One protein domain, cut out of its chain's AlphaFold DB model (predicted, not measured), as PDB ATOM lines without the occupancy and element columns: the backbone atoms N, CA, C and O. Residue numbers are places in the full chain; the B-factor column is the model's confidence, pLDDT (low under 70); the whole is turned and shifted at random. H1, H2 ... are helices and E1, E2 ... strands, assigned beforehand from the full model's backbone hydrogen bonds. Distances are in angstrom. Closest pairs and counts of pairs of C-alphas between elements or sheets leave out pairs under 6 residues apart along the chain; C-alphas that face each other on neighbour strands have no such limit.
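This is residues 2 to 53 of the 57 residues of the protein "Zn_ribbon_2 domain-containing protein" of Bacteroidales bacterium (UniProt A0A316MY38). Two small strand hairpins sit one after the other along the longest axis: E1 and E2 near the middle, E3 and E4 at one end with the short helix H1, while the long unnamed stretch of residues 2 to 17 loops at the other end. The 52 printed residues run E1, E2, E3, E4, H1; both two-stranded sheets are antiparallel. The class is mixed, with 21 residues in named elements, under half. The whole is compact, radius of gyration of the C-alphas 10.7 A, spans 29 by 23 by 17 A.

E1 is residues 18 to 20, beginning at C-alpha (136.212, 126.575, 151.143). E2 is 26 to 31, 9.1 A; E3 is 39 to 42, 10.1 A; E4 is 45 to 47. H1 is 49 to 53, ending at C-alpha (135.598, 108.210, 146.533).

In the hairpin E1 and E2, N 19 and O 30 are 2.8 A apart, within hydrogen-bond range. E2 and E3 are apart. Residues 35 to 36 pair antiparallel with 39 to 40 of E3. In the hairpin E3 and E4, N 42 and O 45 are 2.9 A apart, within hydrogen-bond range. The closest C-alphas of E3 and H1, Phe 40 and Asp 49, are 6.8 A apart. In H1 every O i to N i+4 pair is within hydrogen-bond range.

The C-alphas farthest apart, of Glu 2 and Gln 45, are 31.3 A apart. The printed part has no cut and no long link. Its mean pLDDT is 71.4; residues 2 to 16, 44, 49 and 51 to 53 are under 70.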
ATOM      1  N   GLU A   2     119.244 124.404 143.652       38.19
ATOM      2  CA  GLU A   2     119.628 124.092 145.030       38.19
ATOM      3  C   GLU A   2     121.148 124.159 145.122       38.19
ATOM      4  O   GLU A   2     121.858 123.408 144.457       38.19
ATOM      5  N   LYS A   3     121.647 125.130 145.893       42.69
ATOM      6  CA  LYS A   3     123.062 125.221 146.249       42.69
ATOM      7  C   LYS A   3     123.435 123.905 146.921       42.69
ATOM      8  O   LYS A   3     122.929 123.634 148.008       42.69
ATOM      9  N   GLY A   4     124.247 123.109 146.228       41.16
ATOM     10  CA  GLY A   4     124.611 121.752 146.609       41.16
ATOM     11  C   GLY A   4     125.018 121.682 148.073       41.16
ATOM     12  O   GLY A   4     126.015 122.266 148.492       41.16
ATOM     13  N   PHE A   5     124.207 120.989 148.862       40.75
ATOM     14  CA  PHE A   5     124.651 120.461 150.137       40.75
ATOM     15  C   PHE A   5     125.642 119.340 149.820       40.75
ATOM     16  O   PHE A   5     125.264 118.368 149.166       40.75
ATOM     17  N   TYR A   6     126.899 119.456 150.252       54.03
ATOM     18  CA  TYR A   6     127.841 118.343 150.132       54.03
ATOM     19  C   TYR A   6     127.777 117.421 151.357       54.03
ATOM     20  O   TYR A   6     127.619 117.845 152.504       54.03
ATOM     21  N   ARG A   7     127.847 116.121 151.047       51.03
ATOM     22  CA  ARG A   7     127.338 114.964 151.802       51.03
ATOM     23  C   ARG A   7     128.182 114.468 152.984       51.03
ATOM     24  O   ARG A   7     127.903 113.380 153.466       51.03
ATOM     25  N   ASN A   8     129.173 115.210 153.485       52.38
ATOM     26  CA  ASN A   8     130.037 114.689 154.562       52.38
ATOM     27  C   ASN A   8     130.021 115.462 155.893       52.38
ATOM     28  O   ASN A   8     130.537 114.951 156.880       52.38
ATOM     29  N   CYS A   9     129.422 116.653 155.964       52.22
ATOM     30  CA  CYS A   9     129.339 117.404 157.227       52.22
ATOM     31  C   CYS A   9     127.990 118.092 157.476       52.22
ATOM     32  O   CYS A   9     127.767 118.613 158.564       52.22
ATOM     33  N   GLY A  10     127.081 118.123 156.493       53.88
ATOM     34  CA  GLY A  10     125.776 118.783 156.640       53.88
ATOM     35  C   GLY A  10     125.844 120.310 156.802       53.88
ATOM     36  O   GLY A  10     124.821 120.943 157.057       53.88
ATOM     37  N   MET A  11     127.021 120.927 156.645       54.31
ATOM     38  CA  MET A  11     127.216 122.369 156.800       54.31
ATOM     39  C   MET A  11     127.193 123.085 155.444       54.31
ATOM     40  O   MET A  11     127.758 122.616 154.457       54.31
ATOM     41  N   ARG A  12     126.556 124.263 155.389       54.09
ATOM     42  CA  ARG A  12     126.599 125.139 154.210       54.09
ATOM     43  C   ARG A  12     128.029 125.617 153.971       54.09
ATOM     44  O   ARG A  12     128.595 126.289 154.832       54.09
ATOM     45  N   LEU A  13     128.560 125.360 152.774       57.50
ATOM     46  CA  LEU A  13     129.776 126.007 152.285       57.50
ATOM     47  C   LEU A  13     129.569 127.527 152.292       57.50
ATOM     48  O   LEU A  13     128.823 128.090 151.488       57.50
ATOM     49  N   THR A  14     130.213 128.195 153.243       57.25
ATOM     50  CA  THR A  14     130.471 129.633 153.178       57.25
ATOM     51  C   THR A  14     131.881 129.825 152.632       57.25
ATOM     52  O   THR A  14     132.729 128.950 152.802       57.25
ATOM     53  N   ARG A  15     132.170 130.977 152.009       58.44
ATOM     54  CA  ARG A  15     133.528 131.313 151.524       58.44
ATOM     55  C   ARG A  15     134.625 131.119 152.583       58.44
ATOM     56  O   ARG A  15     135.781 130.963 152.230       58.44
ATOM     57  N   VAL A  16     134.251 131.141 153.862       63.84
ATOM     58  CA  VAL A  16     135.139 131.002 155.019       63.84
ATOM     59  C   VAL A  16     135.656 129.569 155.195       63.84
ATOM     60  O   VAL A  16     136.708 129.380 155.790       63.84
ATOM     61  N   ILE A  17     134.945 128.562 154.675       71.88
ATOM     62  CA  ILE A  17     135.307 127.148 154.851       71.88
ATOM     63  C   ILE A  17     135.685 126.445 153.548       71.88
ATOM     64  O   ILE A  17     135.897 125.238 153.579       71.88
ATOM     65  N   SER A  18     135.771 127.151 152.420       81.62
ATOM     66  CA  SER A  18     136.212 126.575 151.143       81.62
ATOM     67  C   SER A  18     137.635 126.024 151.235       81.62
ATOM     68  O   SER A  18     138.506 126.649 151.836       81.62
ATOM     69  N   GLY A  19     137.864 124.859 150.629       84.56
ATOM     70  CA  GLY A  19     139.195 124.274 150.492       84.56
ATOM     71  C   GLY A  19     140.119 125.125 149.630       84.56
ATOM     72  O   GLY A  19     139.693 126.114 149.038       84.56
ATOM     73  N   ILE A  20     141.392 124.743 149.563       87.38
ATOM     74  CA  ILE A  20     142.410 125.469 148.792       87.38
ATOM     75  C   ILE A  20     143.003 124.524 147.750       87.38
ATOM     76  O   ILE A  20     143.484 123.438 148.078       87.38
ATOM     77  N   ASN A  21     142.933 124.935 146.489       88.00
ATOM     78  CA  ASN A  21     143.553 124.248 145.363       88.00
ATOM     79  C   ASN A  21     145.076 124.449 145.372       88.00
ATOM     80  O   ASN A  21     145.591 125.350 146.027       88.00
ATOM     81  N   VAL A  22     145.810 123.627 144.615       88.06
ATOM     82  CA  VAL A  22     147.283 123.729 144.509       88.06
ATOM     83  C   VAL A  22     147.734 125.119 144.042       88.06
ATOM     84  O   VAL A  22     148.782 125.603 144.453       88.06
ATOM     85  N   ASP A  23     146.930 125.770 143.202       87.12
ATOM     86  CA  ASP A  23     147.176 127.113 142.669       87.12
ATOM     87  C   ASP A  23     146.819 128.250 143.650       87.12
ATOM     88  O   ASP A  23     146.971 129.425 143.319       87.12
ATOM     89  N   GLY A  24     146.340 127.919 144.853       84.38
ATOM     90  CA  GLY A  24     145.907 128.880 145.868       84.38
ATOM     91  C   GLY A  24     144.479 129.403 145.683       84.38
ATOM     92  O   GLY A  24     144.022 130.215 146.491       84.38
ATOM     93  N   SER A  25     143.746 128.954 144.659       87.88
ATOM     94  CA  SER A  25     142.336 129.311 144.476       87.88
ATOM     95  C   SER A  25     141.422 128.561 145.456       87.88
ATOM     96  O   SER A  25     141.752 127.484 145.956       87.88
ATOM     97  N   LEU A  26     140.253 129.140 145.755       83.81
ATOM     98  CA  LEU A  26     139.263 128.502 146.624       83.81
ATOM     99  C   LEU A  26     138.563 127.351 145.897       83.81
ATOM    100  O   LEU A  26     138.054 127.517 144.788       83.81
ATOM    101  N   ASN A  27     138.471 126.209 146.567       81.88
ATOM    102  CA  ASN A  27     137.737 125.050 146.099       81.88
ATOM    103  C   ASN A  27     136.225 125.239 146.347       81.88
ATOM    104  O   ASN A  27     135.794 125.609 147.447       81.88
ATOM    105  N   GLY A  28     135.429 125.037 145.294       78.38
ATOM    106  CA  GLY A  28     133.969 125.184 145.320       78.38
ATOM    107  C   GLY A  28     133.216 123.909 145.700       78.38
ATOM    108  O   GLY A  28     132.044 123.992 146.066       78.38
ATOM    109  N   ASP A  29     133.894 122.766 145.652       78.12
ATOM    110  CA  ASP A  29     133.312 121.435 145.827       78.12
ATOM    111  C   ASP A  29     133.599 120.870 147.227       78.12
ATOM    112  O   ASP A  29     132.795 120.129 147.794       78.12
ATOM    113  N   TYR A  30     134.729 121.263 147.820       77.00
ATOM    114  CA  TYR A  30     135.244 120.732 149.076       77.00
ATOM    115  C   TYR A  30     135.590 121.844 150.065       77.00
ATOM    116  O   TYR A  30     136.048 122.926 149.693       77.00
ATOM    117  N   CYS A  31     135.395 121.566 151.355       80.81
ATOM    118  CA  CYS A  31     135.803 122.464 152.429       80.81
ATOM    119  C   CYS A  31     137.278 122.260 152.816       80.81
ATOM    120  O   CYS A  31     137.860 121.210 152.550       80.81
ATOM    121  N   ILE A  32     137.868 123.227 153.518       82.12
ATOM    122  CA  ILE A  32     139.279 123.193 153.935       82.12
ATOM    123  C   ILE A  32     139.622 122.061 154.907       82.12
ATOM    124  O   ILE A  32     140.777 121.657 154.993       82.12
ATOM    125  N   ALA A  33     138.628 121.526 155.619       77.50
ATOM    126  CA  ALA A  33     138.813 120.367 156.489       77.50
ATOM    127  C   ALA A  33     138.951 119.049 155.705       77.50
ATOM    128  O   ALA A  33     139.502 118.081 156.224       77.50
ATOM    129  N   CYS A  34     138.441 119.005 154.472       77.81
ATOM    130  CA  CYS A  34     138.457 117.813 153.627       77.81
ATOM    131  C   CYS A  34     139.460 117.922 152.485       77.81
ATOM    132  O   CYS A  34     139.932 116.895 152.014       77.81
ATOM    133  N   TYR A  35     139.761 119.139 152.034       83.12
ATOM    134  CA  TYR A  35     140.640 119.384 150.906       83.12
ATOM    135  C   TYR A  35     141.470 120.648 151.114       83.12
ATOM    136  O   TYR A  35     140.943 121.764 151.211       83.12
ATOM    137  N   ARG A  36     142.788 120.477 151.158       85.19
ATOM    138  CA  ARG A  36     143.738 121.564 151.367       85.19
ATOM    139  C   ARG A  36     145.014 121.309 150.581       85.19
ATOM    140  O   ARG A  36     145.528 120.195 150.569       85.19
ATOM    141  N   ASP A  37     145.523 122.361 149.949       84.69
ATOM    142  CA  ASP A  37     146.773 122.353 149.185       84.69
ATOM    143  C   ASP A  37     146.800 121.245 148.115       84.69
ATOM    144  O   ASP A  37     147.822 120.596 147.881       84.69
ATOM    145  N   GLY A  38     145.649 120.984 147.486       83.31
ATOM    146  CA  GLY A  38     145.518 119.930 146.477       83.31
ATOM    147  C   GLY A  38     145.374 118.504 147.001       83.31
ATOM    148  O   GLY A  38     145.455 117.564 146.214       83.31
ATOM    149  N   LYS A  39     145.230 118.321 148.315       84.94
ATOM    150  CA  LYS A  39     145.226 117.007 148.961       84.94
ATOM    151  C   LYS A  39     143.955 116.804 149.763       84.94
ATOM    152  O   LYS A  39     143.510 117.710 150.469       84.94
ATOM    153  N   PHE A  40     143.416 115.593 149.697       84.81
ATOM    154  CA  PHE A  40     142.301 115.198 150.541       84.81
ATOM    155  C   PHE A  40     142.784 114.761 151.918       84.81
ATOM    156  O   PHE A  40     143.816 114.102 152.048       84.81
ATOM    157  N   THR A  41     142.023 115.120 152.948       79.19
ATOM    158  CA  THR A  41     142.300 114.744 154.333       79.19
ATOM    159  C   THR A  41     141.079 114.117 154.988       79.19
ATOM    160  O   THR A  41     139.981 114.670 154.933       79.19
ATOM    161  N   GLN A  42     141.283 112.990 155.666       75.44
ATOM    162  CA  GLN A  42     140.268 112.304 156.464       75.44
ATOM    163  C   GLN A  42     140.895 111.895 157.797       75.44
ATOM    164  O   GLN A  42     141.979 111.316 157.828       75.44
ATOM    165  N   ASN A  43     140.252 112.247 158.915       71.62
ATOM    166  CA  ASN A  43     140.736 111.945 160.272       71.62
ATOM    167  C   ASN A  43     142.191 112.390 160.550       71.62
ATOM    168  O   ASN A  43     142.922 111.737 161.287       71.62
ATOM    169  N   GLY A  44     142.622 113.504 159.949       69.31
ATOM    170  CA  GLY A  44     143.982 114.029 160.111       69.31
ATOM    171  C   GLY A  44     145.051 113.335 159.260       69.31
ATOM    172  O   GLY A  44     146.223 113.683 159.377       69.31
ATOM    173  N   GLN A  45     144.677 112.398 158.386       77.56
ATOM    174  CA  GLN A  45     145.588 111.759 157.438       77.56
ATOM    175  C   GLN A  45     145.303 112.235 156.016       77.56
ATOM    176  O   GLN A  45     144.147 112.414 155.633       77.56
ATOM    177  N   VAL A  46     146.365 112.443 155.233       81.44
ATOM    178  CA  VAL A  46     146.240 112.656 153.789       81.44
ATOM    179  C   VAL A  46     145.840 111.333 153.156       81.44
ATOM    180  O   VAL A  46     146.512 110.325 153.370       81.44
ATOM    181  N   ILE A  47     144.772 111.356 152.372       82.56
ATOM    182  CA  ILE A  47     144.286 110.198 151.628       82.56
ATOM    183  C   ILE A  47     144.337 110.489 150.132       82.56
ATOM    184  O   ILE A  47     144.292 111.646 149.705       82.56
ATOM    185  N   ASP A  48     144.474 109.437 149.335       78.44
ATOM    186  CA  ASP A  48     144.359 109.558 147.888       78.44
ATOM    187  C   ASP A  48     142.890 109.769 147.463       78.44
ATOM    188  O   ASP A  48     141.947 109.494 148.209       78.44
ATOM    189  N   ASP A  49     142.701 110.274 146.245       69.44
ATOM    190  CA  ASP A  49     141.384 110.583 145.670       69.44
ATOM    191  C   ASP A  49     140.459 109.351 145.580       69.44
ATOM    192  O   ASP A  49     139.252 109.435 145.822       69.44
ATOM    193  N   ARG A  50     141.031 108.167 145.326       70.69
ATOM    194  CA  ARG A  50     140.278 106.912 145.234       70.69
ATOM    195  C   ARG A  50     139.730 106.511 146.606       70.69
ATOM    196  O   ARG A  50     138.554 106.169 146.710       70.69
ATOM    197  N   SER A  51     140.535 106.668 147.652       68.00
ATOM    198  CA  SER A  51     140.154 106.451 149.051       68.00
ATOM    199  C   SER A  51     139.062 107.423 149.532       68.00
ATOM    200  O   SER A  51     138.180 107.030 150.305       68.00
ATOM    201  N   MET A  52     139.050 108.671 149.037       66.94
ATOM    202  CA  MET A  52     137.921 109.592 149.259       66.94
ATOM    203  C   MET A  52     136.648 109.106 148.567       66.94
ATOM    204  O   MET A  52     135.580 109.111 149.180       66.94
ATOM    205  N   SER A  53     136.754 108.664 147.311       65.69
ATOM    206  CA  SER A  53     135.598 108.210 146.533       65.69
ATOM    207  C   SER A  53     134.912 106.984 147.150       65.69
ATOM    208  O   SER A  53     133.682 106.918 147.175       65.69
TER     209      SER A  53